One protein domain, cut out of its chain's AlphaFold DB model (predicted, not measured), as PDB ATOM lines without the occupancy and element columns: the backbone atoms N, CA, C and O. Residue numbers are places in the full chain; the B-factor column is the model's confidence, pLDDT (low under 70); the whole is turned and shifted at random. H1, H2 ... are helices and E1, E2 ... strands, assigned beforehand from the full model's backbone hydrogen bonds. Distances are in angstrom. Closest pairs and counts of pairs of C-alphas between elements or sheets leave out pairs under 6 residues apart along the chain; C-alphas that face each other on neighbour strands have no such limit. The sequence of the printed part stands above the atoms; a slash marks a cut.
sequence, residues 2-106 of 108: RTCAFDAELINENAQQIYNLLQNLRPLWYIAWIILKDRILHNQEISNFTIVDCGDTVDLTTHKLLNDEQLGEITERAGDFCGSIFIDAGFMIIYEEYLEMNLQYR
ATOM      1  N   ARG A   2      24.996 -30.718   5.248       68.06
ATOM      2  CA  ARG A   2      24.903 -30.510   6.718       68.06
ATOM      3  C   ARG A   2      26.173 -29.905   7.325       68.06
ATOM      4  O   ARG A   2      26.082 -28.889   7.994       68.06
ATOM      5  N   THR A   3      27.330 -30.512   7.057       76.38
ATOM      6  CA  THR A   3      28.632 -30.001   7.514       76.38
ATOM      7  C   THR A   3      28.874 -28.599   6.974       76.38
ATOM      8  O   THR A   3      29.064 -27.687   7.751       76.38
ATOM      9  N   CYS A   4      28.675 -28.388   5.669       81.25
ATOM     10  CA  CYS A   4      28.820 -27.071   5.044       81.25
ATOM     11  C   CYS A   4      27.933 -25.983   5.683       81.25
ATOM     12  O   CYS A   4      28.375 -24.855   5.838       81.25
ATOM     13  N   ALA A   5      26.684 -26.303   6.045       80.44
ATOM     14  CA  ALA A   5      25.775 -25.358   6.696       80.44
ATOM     15  C   ALA A   5      26.179 -25.066   8.149       80.44
ATOM     16  O   ALA A   5      26.004 -23.944   8.611       80.44
ATOM     17  N   PHE A   6      26.711 -26.065   8.858       78.50
ATOM     18  CA  PHE A   6      27.281 -25.887  10.192       78.50
ATOM     19  C   PHE A   6      28.560 -25.041  10.141       78.50
ATOM     20  O   PHE A   6      28.678 -24.075  10.885       78.50
ATOM     21  N   ASP A   7      29.465 -25.345   9.208       85.62
ATOM     22  CA  ASP A   7      30.716 -24.610   8.989       85.62
ATOM     23  C   ASP A   7      30.459 -23.153   8.573       85.62
ATOM     24  O   ASP A   7      31.236 -22.265   8.901       85.62
ATOM     25  N   ALA A   8      29.354 -22.899   7.864       87.75
ATOM     26  CA  ALA A   8      28.889 -21.557   7.515       87.75
ATOM     27  C   ALA A   8      28.087 -20.869   8.640       87.75
ATOM     28  O   ALA A   8      27.490 -19.821   8.399       87.75
ATOM     29  N   GLU A   9      28.022 -21.465   9.836       87.12
ATOM     30  CA  GLU A   9      27.302 -20.966  11.020       87.12
ATOM     31  C   GLU A   9      25.793 -20.738  10.797       87.12
ATOM     32  O   GLU A   9      25.133 -20.000  11.528       87.12
ATOM     33  N   LEU A  10      25.205 -21.408   9.799       79.31
ATOM     34  CA  LEU A  10      23.777 -21.301   9.477       79.31
ATOM     35  C   LEU A  10      22.905 -22.178  10.383       79.31
ATOM     36  O   LEU A  10      21.702 -21.945  10.506       79.31
ATOM     37  N   ILE A  11      23.492 -23.209  10.994       76.06
ATOM     38  CA  ILE A  11      22.830 -24.125  11.928       76.06
ATOM     39  C   ILE A  11      23.754 -24.434  13.108       76.06
ATOM     40  O   ILE A  11      24.970 -24.495  12.949       76.06
ATOM     41  N   ASN A  12      23.179 -24.673  14.287       77.56
ATOM     42  CA  ASN A  12      23.926 -25.071  15.483       77.56
ATOM     43  C   ASN A  12      23.872 -26.595  15.716       77.56
ATOM     44  O   ASN A  12      23.211 -27.336  14.989       77.56
ATOM     45  N   GLU A  13      24.563 -27.071  16.753       65.94
ATOM     46  CA  GLU A  13      24.730 -28.495  17.090       65.94
ATOM     47  C   GLU A  13      23.404 -29.246  17.344       65.94
ATOM     48  O   GLU A  13      23.334 -30.460  17.149       65.94
ATOM     49  N   ASN A  14      22.304 -28.529  17.628       64.69
ATOM     50  CA  ASN A  14      20.932 -29.068  17.662       64.69
ATOM     51  C   ASN A  14      20.365 -29.406  16.265       64.69
ATOM     52  O   ASN A  14      19.166 -29.659  16.099       64.69
ATOM     53  N   ALA A  15      21.241 -29.480  15.262       59.50
ATOM     54  CA  ALA A  15      21.000 -29.813  13.867       59.50
ATOM     55  C   ALA A  15      20.112 -31.043  13.630       59.50
ATOM     56  O   ALA A  15      19.577 -31.165  12.538       59.50
ATOM     57  N   GLN A  16      19.912 -31.939  14.602       59.31
ATOM     58  CA  GLN A  16      18.986 -33.066  14.463       59.31
ATOM     59  C   GLN A  16      17.517 -32.614  14.326       59.31
ATOM     60  O   GLN A  16      16.779 -33.173  13.516       59.31
ATOM     61  N   GLN A  17      17.096 -31.574  15.056       59.12
ATOM     62  CA  GLN A  17      15.745 -31.006  14.928       59.12
ATOM     63  C   GLN A  17      15.577 -30.264  13.597       59.12
ATOM     64  O   GLN A  17      14.561 -30.426  12.925       59.12
ATOM     65  N   ILE A  18      16.605 -29.520  13.176       58.72
ATOM     66  CA  ILE A  18      16.627 -28.819  11.885       58.72
ATOM     67  C   ILE A  18      16.684 -29.821  10.725       58.72
ATOM     68  O   ILE A  18      16.022 -29.627   9.720       58.72
ATOM     69  N   TYR A  19      17.409 -30.930  10.868       56.25
ATOM     70  CA  TYR A  19      17.486 -32.003   9.878       56.25
ATOM     71  C   TYR A  19      16.136 -32.689   9.672       56.25
ATOM     72  O   TYR A  19      15.736 -32.891   8.530       56.25
ATOM     73  N   ASN A  20      15.405 -32.980  10.751       55.47
ATOM     74  CA  ASN A  20      14.036 -33.486  10.648       55.47
ATOM     75  C   ASN A  20      13.118 -32.459   9.967       55.47
ATOM     76  O   ASN A  20      12.300 -32.839   9.134       55.47
ATOM     77  N   LEU A  21      13.301 -31.164  10.248       52.06
ATOM     78  CA  LEU A  21      12.588 -30.090   9.556       52.06
ATOM     79  C   LEU A  21      12.941 -30.042   8.057       52.06
ATOM     80  O   LEU A  21      12.050 -29.913   7.237       52.06
ATOM     81  N   LEU A  22      14.222 -30.185   7.696       51.72
ATOM     82  CA  LEU A  22      14.739 -30.110   6.323       51.72
ATOM     83  C   LEU A  22      14.404 -31.344   5.475       51.72
ATOM     84  O   LEU A  22      14.117 -31.210   4.288       51.72
ATOM     85  N   GLN A  23      14.390 -32.539   6.070       50.84
ATOM     86  CA  GLN A  23      13.869 -33.755   5.433       50.84
ATOM     87  C   GLN A  23      12.381 -33.593   5.122       50.84
ATOM     88  O   GLN A  23      11.954 -33.809   3.987       50.84
ATOM     89  N   ASN A  24      11.638 -33.065   6.096       48.00
ATOM     90  CA  ASN A  24      10.270 -32.601   5.926       48.00
ATOM     91  C   ASN A  24      10.184 -31.269   5.167       48.00
ATOM     92  O   ASN A  24       9.120 -30.686   5.200       48.00
ATOM     93  N   LEU A  25      11.242 -30.744   4.518       49.66
ATOM     94  CA  LEU A  25      11.247 -29.496   3.715       49.66
ATOM     95  C   LEU A  25      12.000 -29.630   2.363       49.66
ATOM     96  O   LEU A  25      12.304 -28.600   1.768       49.66
ATOM     97  N   ARG A  26      12.254 -30.836   1.796       62.84
ATOM     98  CA  ARG A  26      12.569 -30.925   0.344       62.84
ATOM     99  C   ARG A  26      11.497 -30.154  -0.455       62.84
ATOM    100  O   ARG A  26      10.355 -30.595  -0.493       62.84
ATOM    101  N   PRO A  27      11.818 -29.035  -1.124       65.06
ATOM    102  CA  PRO A  27      10.806 -28.179  -1.755       65.06
ATOM    103  C   PRO A  27       9.877 -28.955  -2.700       65.06
ATOM    104  O   PRO A  27       8.676 -28.703  -2.755       65.06
ATOM    105  N   LEU A  28      10.428 -29.980  -3.357       67.44
ATOM    106  CA  LEU A  28       9.706 -30.916  -4.211       67.44
ATOM    107  C   LEU A  28       8.642 -31.756  -3.485       67.44
ATOM    108  O   LEU A  28       7.588 -31.976  -4.074       67.44
ATOM    109  N   TRP A  29       8.843 -32.197  -2.233       70.12
ATOM    110  CA  TRP A  29       7.788 -32.926  -1.506       70.12
ATOM    111  C   TRP A  29       6.622 -31.996  -1.166       70.12
ATOM    112  O   TRP A  29       5.477 -32.425  -1.244       70.12
ATOM    113  N   TYR A  30       6.894 -30.733  -0.809       69.69
ATOM    114  CA  TYR A  30       5.848 -29.791  -0.396       69.69
ATOM    115  C   TYR A  30       5.001 -29.389  -1.590       69.69
ATOM    116  O   TYR A  30       3.776 -29.343  -1.518       69.69
ATOM    117  N   ILE A  31       5.670 -29.155  -2.716       70.00
ATOM    118  CA  ILE A  31       5.017 -28.883  -3.989       70.00
ATOM    119  C   ILE A  31       4.212 -30.108  -4.435       70.00
ATOM    120  O   ILE A  31       3.045 -29.958  -4.789       70.00
ATOM    121  N   ALA A  32       4.777 -31.319  -4.358       72.38
ATOM    122  CA  ALA A  32       4.046 -32.547  -4.670       72.38
ATOM    123  C   ALA A  32       2.816 -32.713  -3.766       72.38
ATOM    124  O   ALA A  32       1.731 -32.984  -4.267       72.38
ATOM    125  N   TRP A  33       2.952 -32.465  -2.462       71.31
ATOM    126  CA  TRP A  33       1.847 -32.474  -1.507       71.31
ATOM    127  C   TRP A  33       0.747 -31.471  -1.882       71.31
ATOM    128  O   TRP A  33      -0.417 -31.851  -1.992       71.31
ATOM    129  N   ILE A  34       1.103 -30.211  -2.167       74.00
ATOM    130  CA  ILE A  34       0.149 -29.176  -2.599       74.00
ATOM    131  C   ILE A  34      -0.591 -29.583  -3.877       74.00
ATOM    132  O   ILE A  34      -1.782 -29.313  -3.988       74.00
ATOM    133  N   ILE A  35       0.094 -30.205  -4.838       74.81
ATOM    134  CA  ILE A  35      -0.508 -30.635  -6.108       74.81
ATOM    135  C   ILE A  35      -1.420 -31.854  -5.902       74.81
ATOM    136  O   ILE A  35      -2.453 -31.984  -6.559       74.81
ATOM    137  N   LEU A  36      -1.039 -32.761  -5.004       72.75
ATOM    138  CA  LEU A  36      -1.752 -34.013  -4.769       72.75
ATOM    139  C   LEU A  36      -2.958 -33.846  -3.846       72.75
ATOM    140  O   LEU A  36      -3.937 -34.564  -4.042       72.75
ATOM    141  N   LYS A  37      -2.934 -32.894  -2.901       73.12
ATOM    142  CA  LYS A  37      -4.029 -32.690  -1.937       73.12
ATOM    143  C   LYS A  37      -5.386 -32.523  -2.630       73.12
ATOM    144  O   LYS A  37      -6.356 -33.129  -2.200       73.12
ATOM    145  N   ASP A  38      -5.451 -31.794  -3.748       68.12
ATOM    146  CA  ASP A  38      -6.710 -31.556  -4.465       68.12
ATOM    147  C   ASP A  38      -7.237 -32.848  -5.108       68.12
ATOM    148  O   ASP A  38      -8.438 -33.104  -5.110       68.12
ATOM    149  N   ARG A  39      -6.349 -33.725  -5.594       66.62
ATOM    150  CA  ARG A  39      -6.741 -35.031  -6.151       66.62
ATOM    151  C   ARG A  39      -7.162 -36.030  -5.070       66.62
ATOM    152  O   ARG A  39      -8.083 -36.811  -5.300       66.62
ATOM    153  N   ILE A  40      -6.524 -35.969  -3.900       64.88
ATOM    154  CA  ILE A  40      -6.876 -36.756  -2.708       64.88
ATOM    155  C   ILE A  40      -8.257 -36.332  -2.183       64.88
ATOM    156  O   ILE A  40      -9.108 -37.186  -1.946       64.88
ATOM    157  N   LEU A  41      -8.529 -35.022  -2.109       59.31
ATOM    158  CA  LEU A  41      -9.832 -34.458  -1.719       59.31
ATOM    159  C   LEU A  41     -10.983 -34.891  -2.647       59.31
ATOM    160  O   LEU A  41     -12.140 -34.920  -2.227       59.31
ATOM    161  N   HIS A  42     -10.680 -35.263  -3.895       64.25
ATOM    162  CA  HIS A  42     -11.641 -35.799  -4.864       64.25
ATOM    163  C   HIS A  42     -11.753 -37.335  -4.865       64.25
ATOM    164  O   HIS A  42     -12.374 -37.898  -5.767       64.25
ATOM    165  N   ASN A  43     -11.212 -38.014  -3.847       60.22
ATOM    166  CA  ASN A  43     -11.343 -39.460  -3.636       60.22
ATOM    167  C   ASN A  43     -10.799 -40.321  -4.796       60.22
ATOM    168  O   ASN A  43     -11.254 -41.444  -5.017       60.22
ATOM    169  N   GLN A  44      -9.826 -39.804  -5.555       63.44
ATOM    170  CA  GLN A  44      -9.066 -40.629  -6.489       63.44
ATOM    171  C   GLN A  44      -8.040 -41.446  -5.703       63.44
ATOM    172  O   GLN A  44      -7.220 -40.879  -4.982       63.44
ATOM    173  N   GLU A  45      -8.059 -42.771  -5.861       64.19
ATOM    174  CA  GLU A  45      -7.033 -43.649  -5.294       64.19
ATOM    175  C   GLU A  45      -5.674 -43.352  -5.947       64.19
ATOM    176  O   GLU A  45      -5.329 -43.884  -7.002       64.19
ATOM    177  N   ILE A  46      -4.889 -42.478  -5.318       64.06
ATOM    178  CA  ILE A  46      -3.477 -42.284  -5.639       64.06
ATOM    179  C   ILE A  46      -2.680 -43.083  -4.615       64.06
ATOM    180  O   ILE A  46      -2.453 -42.631  -3.497       64.06
ATOM    181  N   SER A  47      -2.272 -44.294  -4.992       72.25
ATOM    182  CA  SER A  47      -1.449 -45.152  -4.137       72.25
ATOM    183  C   SER A  47       0.012 -44.701  -4.141       72.25
ATOM    184  O   SER A  47       0.588 -44.487  -3.075       72.25
ATOM    185  N   ASN A  48       0.584 -44.481  -5.332       80.31
ATOM    186  CA  ASN A  48       1.990 -44.133  -5.529       80.31
ATOM    187  C   ASN A  48       2.155 -43.024  -6.580       80.31
ATOM    188  O   ASN A  48       1.437 -42.995  -7.580       80.31
ATOM    189  N   PHE A  49       3.155 -42.165  -6.407       79.25
ATOM    190  CA  PHE A  49       3.581 -41.190  -7.410       79.25
ATOM    191  C   PHE A  49       5.101 -41.071  -7.428       79.25
ATOM    192  O   PHE A  49       5.772 -41.334  -6.435       79.25
ATOM    193  N   THR A  50       5.646 -40.646  -8.560       84.06
ATOM    194  CA  THR A  50       7.085 -40.444  -8.727       84.06
ATOM    195  C   THR A  50       7.356 -38.972  -8.966       84.06
ATOM    196  O   THR A  50       6.703 -38.344  -9.797       84.06
ATOM    197  N   ILE A  51       8.320 -38.431  -8.234       82.12
ATOM    198  CA  ILE A  51       8.877 -37.109  -8.475       82.12
ATOM    199  C   ILE A  51      10.126 -37.292  -9.333       82.12
ATOM    200  O   ILE A  51      10.986 -38.105  -8.991       82.12
ATOM    201  N   VAL A  52      10.203 -36.539 -10.429       85.56
ATOM    202  CA  VAL A  52      11.370 -36.470 -11.311       85.56
ATOM    203  C   VAL A  52      11.957 -35.064 -11.184       85.56
ATOM    204  O   VAL A  52      11.312 -34.093 -11.579       85.56
ATOM    205  N   ASP A  53      13.135 -34.960 -10.579       85.06
ATOM    206  CA  ASP A  53      13.905 -33.724 -10.438       85.06
ATOM    207  C   ASP A  53      14.928 -33.658 -11.577       85.06
ATOM    208  O   ASP A  53      15.795 -34.521 -11.659       85.06
ATOM    209  N   CYS A  54      14.788 -32.692 -12.488       86.12
ATOM    210  CA  CYS A  54      15.605 -32.575 -13.703       86.12
ATOM    211  C   CYS A  54      16.517 -31.341 -13.651       86.12
ATOM    212  O   CYS A  54      16.361 -30.422 -14.458       86.12
ATOM    213  N   GLY A  55      17.434 -31.296 -12.687       85.69
ATOM    214  CA  GLY A  55      18.429 -30.230 -12.578       85.69
ATOM    215  C   GLY A  55      19.724 -30.560 -13.323       85.69
ATOM    216  O   GLY A  55      19.726 -31.145 -14.409       85.69
ATOM    217  N   ASP A  56      20.839 -30.218 -12.680       87.50
ATOM    218  CA  ASP A  56      22.196 -30.590 -13.103       87.50
ATOM    219  C   ASP A  56      22.367 -32.106 -13.252       87.50
ATOM    220  O   ASP A  56      23.073 -32.575 -14.147       87.50
ATOM    221  N   THR A  57      21.666 -32.852 -12.397       86.19
ATOM    222  CA  THR A  57      21.450 -34.294 -12.482       86.19
ATOM    223  C   THR A  57      19.954 -34.591 -12.500       86.19
ATOM    224  O   THR A  57      19.148 -33.788 -12.021       86.19
ATOM    225  N   VAL A  58      19.581 -35.753 -13.030       87.19
ATOM    226  CA  VAL A  58      18.212 -36.257 -12.972       87.19
ATOM    227  C   VAL A  58      18.081 -37.230 -11.812       87.19
ATOM    228  O   VAL A  58      18.805 -38.224 -11.743       87.19
ATOM    229  N   ASP A  59      17.114 -36.973 -10.936       86.38
ATOM    230  CA  ASP A  59      16.831 -37.794  -9.767       86.38
ATOM    231  C   ASP A  59      15.353 -38.176  -9.688       86.38
ATOM    232  O   ASP A  59      14.453 -37.341  -9.757       86.38
ATOM    233  N   LEU A  60      15.099 -39.468  -9.503       87.75
ATOM    234  CA  LEU A  60      13.776 -40.050  -9.369       87.75
ATOM    235  C   LEU A  60      13.567 -40.534  -7.940       87.75
ATOM    236  O   LEU A  60      14.375 -41.282  -7.387       87.75
ATOM    237  N   THR A  61      12.432 -40.154  -7.359       83.62
ATOM    238  CA  THR A  61      11.967 -40.714  -6.087       83.62
ATOM    239  C   THR A  61      10.497 -41.087  -6.189       83.62
ATOM    240  O   THR A  61       9.659 -40.256  -6.538       83.62
ATOM    241  N   THR A  62      10.168 -42.342  -5.897       84.62
ATOM    242  CA  THR A  62       8.779 -42.793  -5.808       84.62
ATOM    243  C   THR A  62       8.310 -42.731  -4.364       84.62
ATOM    244  O   THR A  62       8.984 -43.220  -3.460       84.62
ATOM    245  N   HIS A  63       7.129 -42.164  -4.156       80.94
ATOM    246  CA  HIS A  63       6.479 -42.003  -2.863       80.94
ATOM    247  C   HIS A  63       5.105 -42.664  -2.877       80.94
ATOM    248  O   HIS A  63       4.410 -42.665  -3.892       80.94
ATOM    249  N   LYS A  64       4.702 -43.204  -1.731       79.81
ATOM    250  CA  LYS A  64       3.329 -43.606  -1.422       79.81
ATOM    251  C   LYS A  64       2.692 -42.578  -0.513       79.81
ATOM    252  O   LYS A  64       3.343 -42.059   0.396       79.81
ATOM    253  N   LEU A  65       1.405 -42.342  -0.710       75.56
ATOM    254  CA  LEU A  65       0.612 -41.621   0.270       75.56
ATOM    255  C   LEU A  65       0.317 -42.561   1.444       75.56
ATOM    256  O   LEU A  65      -0.224 -43.648   1.252       75.56
ATOM    257  N   LEU A  66       0.720 -42.177   2.652       71.81
ATOM    258  CA  LEU A  66       0.476 -42.961   3.862       71.81
ATOM    259  C   LEU A  66      -0.808 -42.504   4.574       71.81
ATOM    260  O   LEU A  66      -1.569 -43.339   5.063       71.81
ATOM    261  N   ASN A  67      -1.038 -41.186   4.637       67.62
ATOM    262  CA  ASN A  67      -2.121 -40.514   5.370       67.62
ATOM    263  C   ASN A  67      -2.336 -39.102   4.786       67.62
ATOM    264  O   ASN A  67      -1.492 -38.642   4.017       67.62
ATOM    265  N   ASP A  68      -3.368 -38.381   5.247       63.22
ATOM    266  CA  ASP A  68      -3.795 -37.038   4.798       63.22
ATOM    267  C   ASP A  68      -2.743 -35.917   4.785       63.22
ATOM    268  O   ASP A  68      -3.117 -34.826   4.393       63.22
ATOM    269  N   GLU A  69      -1.475 -36.140   5.155       63.94
ATOM    270  CA  GLU A  69      -0.346 -35.194   4.985       63.94
ATOM    271  C   GLU A  69       1.032 -35.896   4.944       63.94
ATOM    272  O   GLU A  69       2.076 -35.250   5.043       63.94
ATOM    273  N   GLN A  70       1.072 -37.234   4.850       67.44
ATOM    274  CA  GLN A  70       2.311 -38.007   4.998       67.44
ATOM    275  C   GLN A  70       2.638 -38.822   3.752       67.44
ATOM    276  O   GLN A  70       1.823 -39.595   3.247       67.44
ATOM    277  N   LEU A  71       3.885 -38.679   3.305       72.50
ATOM    278  CA  LEU A  71       4.457 -39.366   2.156       72.50
ATOM    279  C   LEU A  71       5.551 -40.321   2.631       72.50
ATOM    280  O   LEU A  71       6.448 -39.923   3.371       72.50
ATOM    281  N   GLY A  72       5.474 -41.582   2.217       74.06
ATOM    282  CA  GLY A  72       6.522 -42.573   2.449       74.06
ATOM    283  C   GLY A  72       7.315 -42.826   1.175       74.06
ATOM    284  O   GLY A  72       6.716 -43.131   0.151       74.06
ATOM    285  N   GLU A  73       8.642 -42.765   1.226       73.81
ATOM    286  CA  GLU A  73       9.492 -43.119   0.082       73.81
ATOM    287  C   GLU A  73       9.454 -44.645  -0.150       73.81
ATOM    288  O   GLU A  73       9.558 -45.430   0.797       73.81
ATOM    289  N   ILE A  74       9.226 -45.075  -1.395       77.44
ATOM    290  CA  ILE A  74       9.132 -46.493  -1.795       77.44
ATOM    291  C   ILE A  74      10.462 -46.987  -2.357       77.44
ATOM    292  O   ILE A  74      10.868 -48.115  -2.083       77.44
ATOM    293  N   THR A  75      11.121 -46.162  -3.164       72.81
ATOM    294  CA  THR A  75      12.377 -46.505  -3.833       72.81
ATOM    295  C   THR A  75      13.470 -45.581  -3.344       72.81
ATOM    296  O   THR A  75      13.274 -44.368  -3.340       72.81
ATOM    297  N   GLU A  76      14.627 -46.148  -3.013       66.69
ATOM    298  CA  GLU A  76      15.850 -45.370  -2.835       66.69
ATOM    299  C   GLU A  76      16.116 -44.565  -4.118       66.69
ATOM    300  O   GLU A  76      15.915 -45.081  -5.222       66.69
ATOM    301  N   ARG A  77      16.477 -43.285  -3.962       71.44
ATOM    302  CA  ARG A  77      16.765 -42.330  -5.047       71.44
ATOM    303  C   ARG A  77      17.491 -43.007  -6.214       71.44
ATOM    304  O   ARG A  77      18.630 -43.442  -6.067       71.44
ATOM    305  N   ALA A  78      16.835 -43.051  -7.371       76.81
ATOM    306  CA  ALA A  78      17.427 -43.530  -8.612       76.81
ATOM    307  C   ALA A  78      17.804 -42.315  -9.458       76.81
ATOM    308  O   ALA A  78      16.948 -41.490  -9.756       76.81
ATOM    309  N   GLY A  79      19.070 -42.189  -9.829       78.88
ATOM    310  CA  GLY A  79      19.556 -41.079 -10.641       78.88
ATOM    311  C   GLY A  79      20.690 -41.533 -11.541       78.88
ATOM    312  O   GLY A  79      21.295 -42.581 -11.307       78.88
ATOM    313  N   ASP A  80      20.952 -40.751 -12.578       79.25
ATOM    314  CA  ASP A  80      22.068 -40.975 -13.490       79.25
ATOM    315  C   ASP A  80      22.763 -39.643 -13.788       79.25
ATOM    316  O   ASP A  80      22.232 -38.560 -13.529       79.25
ATOM    317  N   PHE A  81      23.957 -39.727 -14.360       78.81
ATOM    318  CA  PHE A  81      24.724 -38.603 -14.875       78.81
ATOM    319  C   PHE A  81      24.114 -38.100 -16.193       78.81
ATOM    320  O   PHE A  81      24.720 -38.151 -17.260       78.81
ATOM    321  N   CYS A  82      22.875 -37.627 -16.111       83.12
ATOM    322  CA  CYS A  82      22.174 -36.894 -17.153       83.12
ATOM    323  C   CYS A  82      21.508 -35.667 -16.522       83.12
ATOM    324  O   CYS A  82      21.141 -35.706 -15.355       83.12
ATOM    325  N   GLY A  83      21.395 -34.561 -17.257       87.50
ATOM    326  CA  GLY A  83      20.908 -33.288 -16.717       87.50
ATOM    327  C   GLY A  83      21.479 -32.088 -17.466       87.50
ATOM    328  O   GLY A  83      22.169 -32.258 -18.477       87.50
ATOM    329  N   SER A  84      21.192 -30.876 -16.990       91.06
ATOM    330  CA  SER A  84      21.583 -29.623 -17.662       91.06
ATOM    331  C   SER A  84      23.082 -29.524 -17.917       91.06
ATOM    332  O   SER A  84      23.468 -29.106 -19.001       91.06
ATOM    333  N   ILE A  85      23.927 -30.007 -17.000       91.75
ATOM    334  CA  ILE A  85      25.390 -29.994 -17.174       91.75
ATOM    335  C   ILE A  85      25.811 -30.703 -18.472       91.75
ATOM    336  O   ILE A  85      26.699 -30.234 -19.185       91.75
ATOM    337  N   PHE A  86      25.166 -31.821 -18.807       91.31
ATOM    338  CA  PHE A  86      25.479 -32.591 -20.015       91.31
ATOM    339  C   PHE A  86      24.940 -31.919 -21.274       91.31
ATOM    340  O   PHE A  86      25.569 -31.993 -22.330       91.31
ATOM    341  N   ILE A  87      23.794 -31.245 -21.158       91.62
ATOM    342  CA  ILE A  87      23.224 -30.449 -22.245       91.62
ATOM    343  C   ILE A  87      24.160 -29.280 -22.560       91.62
ATOM    344  O   ILE A  87      24.564 -29.128 -23.710       91.62
ATOM    345  N   ASP A  88      24.562 -28.512 -21.548       93.69
ATOM    346  CA  ASP A  88      25.454 -27.362 -21.698       93.69
ATOM    347  C   ASP A  88      26.807 -27.780 -22.289       93.69
ATOM    348  O   ASP A  88      27.299 -27.146 -23.223       93.69
ATOM    349  N   ALA A  89      27.374 -28.898 -21.826       94.31
ATOM    350  CA  ALA A  89      28.592 -29.462 -22.404       94.31
ATOM    351  C   ALA A  89      28.415 -29.833 -23.887       94.31
ATOM    352  O   ALA A  89      29.279 -29.525 -24.707       94.31
ATOM    353  N   GLY A  90      27.285 -30.445 -24.254       95.25
ATOM    354  CA  GLY A  90      26.962 -30.754 -25.647       95.25
ATOM    355  C   GLY A  90      26.852 -29.503 -26.520       95.25
ATOM    356  O   GLY A  90      27.388 -29.477 -27.627       95.25
ATOM    357  N   PHE A  91      26.222 -28.441 -26.013       95.75
ATOM    358  CA  PHE A  91      26.161 -27.153 -26.709       95.75
ATOM    359  C   PHE A  91      27.548 -26.547 -26.926       95.75
ATOM    360  O   PHE A  91      27.813 -26.043 -28.017       95.75
ATOM    361  N   MET A  92      28.431 -26.619 -25.928       96.25
ATOM    362  CA  MET A  92      29.805 -26.131 -26.059       96.25
ATOM    363  C   MET A  92      30.583 -26.901 -27.129       96.25
ATOM    364  O   MET A  92      31.198 -26.267 -27.981       96.25
ATOM    365  N   ILE A  93      30.481 -28.235 -27.157       96.69
ATOM    366  CA  ILE A  93      31.125 -29.073 -28.185       96.69
ATOM    367  C   ILE A  93      30.642 -28.679 -29.585       96.69
ATOM    368  O   ILE A  93      31.448 -28.397 -30.467       96.69
ATOM    369  N   ILE A  94      29.323 -28.592 -29.782       96.06
ATOM    370  CA  ILE A  94      28.739 -28.211 -31.078       96.06
ATOM    371  C   ILE A  94      29.189 -26.802 -31.487       96.06
ATOM    372  O   ILE A  94      29.445 -26.536 -32.663       96.06
ATOM    373  N   TYR A  95      29.268 -25.878 -30.530       95.12
ATOM    374  CA  TYR A  95      29.699 -24.513 -30.789       95.12
ATOM    375  C   TYR A  95      31.177 -24.440 -31.191       95.12
ATOM    376  O   TYR A  95      31.515 -23.715 -32.128       95.12
ATOM    377  N   GLU A  96      32.047 -25.211 -30.541       94.81
ATOM    378  CA  GLU A  96      33.463 -25.327 -30.902       94.81
ATOM    379  C   GLU A  96      33.635 -25.904 -32.314       94.81
ATOM    380  O   GLU A  96      34.299 -25.281 -33.145       94.81
ATOM    381  N   GLU A  97      32.947 -27.003 -32.640       94.19
ATOM    382  CA  GLU A  97      32.950 -27.587 -33.990       94.19
ATOM    383  C   GLU A  97      32.465 -26.582 -35.050       94.19
ATOM    384  O   GLU A  97      33.066 -26.433 -36.119       94.19
ATOM    385  N   TYR A  98      31.402 -25.829 -34.748       92.44
ATOM    386  CA  TYR A  98      30.898 -24.782 -35.634       92.44
ATOM    387  C   TYR A  98      31.938 -23.680 -35.878       92.44
ATOM    388  O   TYR A  98      32.087 -23.205 -37.011       92.44
ATOM    389  N   LEU A  99      32.656 -23.244 -34.841       91.75
ATOM    390  CA  LEU A  99      33.707 -22.238 -34.977       91.75
ATOM    391  C   LEU A  99      34.874 -22.749 -35.824       91.75
ATOM    392  O   LEU A  99      35.343 -22.010 -36.692       91.75
ATOM    393  N   GLU A 100      35.308 -23.995 -35.626       89.75
ATOM    394  CA  GLU A 100      36.379 -24.608 -36.419       89.75
ATOM    395  C   GLU A 100      36.017 -24.677 -37.905       89.75
ATOM    396  O   GLU A 100      36.790 -24.217 -38.751       89.75
ATOM    397  N   MET A 101      34.807 -25.145 -38.227       86.62
ATOM    398  CA  MET A 101      34.320 -25.178 -39.607       86.62
ATOM    399  C   MET A 101      34.326 -23.776 -40.234       86.62
ATOM    400  O   MET A 101      34.845 -23.585 -41.332       86.62
ATOM    401  N   ASN A 102      33.799 -22.762 -39.542       78.56
ATOM    402  CA  ASN A 102      33.691 -21.409 -40.101       78.56
ATOM    403  C   ASN A 102      35.015 -20.631 -40.140       78.56
ATOM    404  O   ASN A 102      35.165 -19.727 -40.965       78.56
ATOM    405  N   LEU A 103      35.982 -20.967 -39.284       67.50
ATOM    406  CA  LEU A 103      37.348 -20.456 -39.393       67.50
ATOM    407  C   LEU A 103      38.052 -21.060 -40.608       67.50
ATOM    408  O   LEU A 103      38.704 -20.326 -41.350       67.50
ATOM    409  N   GLN A 104      37.866 -22.354 -40.870       59.25
ATOM    410  CA  GLN A 104      38.460 -23.028 -42.023       59.25
ATOM    411  C   GLN A 104      37.974 -22.434 -43.360       59.25
ATOM    412  O   GLN A 104      38.779 -22.250 -44.269       59.25
ATOM    413  N   TYR A 105      36.702 -22.022 -43.448       56.19
ATOM    414  CA  TYR A 105      36.135 -21.337 -44.623       56.19
ATOM    415  C   TYR A 105      36.532 -19.854 -44.771       56.19
ATOM    416  O   TYR A 105      36.232 -19.250 -45.799       56.19
ATOM    417  N   ARG A 106      37.188 -19.233 -43.778       54.78
ATOM    418  CA  ARG A 106      37.634 -17.824 -43.851       54.78
ATOM    419  C   ARG A 106      39.049 -17.638 -44.404       54.78
ATOM    420  O   ARG A 106      39.422 -16.504 -44.695       54.78
TER     421      ARG A 106
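What this domain is: This is residues 2 to 106 of the 108 residues of an uncharacterized protein of Glomus cerebriforme (UniProt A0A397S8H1). A small, strongly twisted sheet of four strands has the helix H3 running slantwise over it, and from this body the long helix H4 leads away, its residues 89 to 104 sticking out as a free arm with the last two residues, 105 and 106. On another side of the body the short helices H1 and H2 lie away from the sheet. The printed part has 105 residues, with four named helices and four named strands; along the chain three helices come first, then the four strands, then the last helix; the class is mixed, helices and strands, and the sheet is branched, with E2 the antiparallel neighbour of each of the other three strands. The whole is extended, with a radius of gyration of the C-alphas of 21.1 A, and flat, spanning 67 by 43 by 22 A.

How they stand to each other: Start at residues 2 to 7, H1, and go on to residues 15 to 23, H2; the two are near each other, their closest C-alphas 8.2 A apart, and neither is on the sheet. Next comes H3, residues 27 to 41. The strands E1, residues 48 to 54, and E2, residues 58 to 67, form an antiparallel hairpin at 152 degrees; look for N 51 and O 61, 2.8 A apart and within hydrogen-bond range. E2 and E3, residues 70 to 73, form another hairpin, with N 64 and O 72 at 2.8 A; E1, E2 and E3 are a meander, each strand the antiparallel neighbour of the one before. E4, residues 78 to 80, is antiparallel to E2, with N 60 and O 78 at 2.8 A. The pairing is staggered: E1 lies on one side of E2, while E3, beside its residues 62 to 67, and E4, beside 58 to 60, lie on the other side. H3 is on the sheet at a height of 8.8 A, over E2 and slantwise to it at 42 degrees on the local plane; its closest C-alpha pair with E1 is Leu 28 and Ile 51, 7.6 A. H4, residues 84 to 104, is not on the sheet; its closest C-alpha pair with E1 is Cys 54 and Ser 84, 7.8 A. Every O i to N i+4 pair is within hydrogen-bond range in H1, H2 and H4, and 9 of 11 in H3.

Where its parts are: Find C-alpha 2 at (24.903, -30.510, 6.718), where H1 begins; it is 8.6 A long, and H2 is 11.7 A. H3 runs 21.6 A from C-alpha 27 at (10.806, -28.179, -1.755). E1 measures 19.6 A, E2 27.7 A, E3 10.1 A and E4 7.2 A. H4 runs 30.4 A to C-alpha 104 at (38.460, -23.028, -42.023).

The domain as a whole: The C-alphas of Asn 67 and Arg 106, 67.2 A apart, are the two farthest apart. The printed part has no cut, and no link is long. Mean pLDDT of the printed part is 75.5; 36 residues are under 70, among them 13 to 28 and 38 to 46.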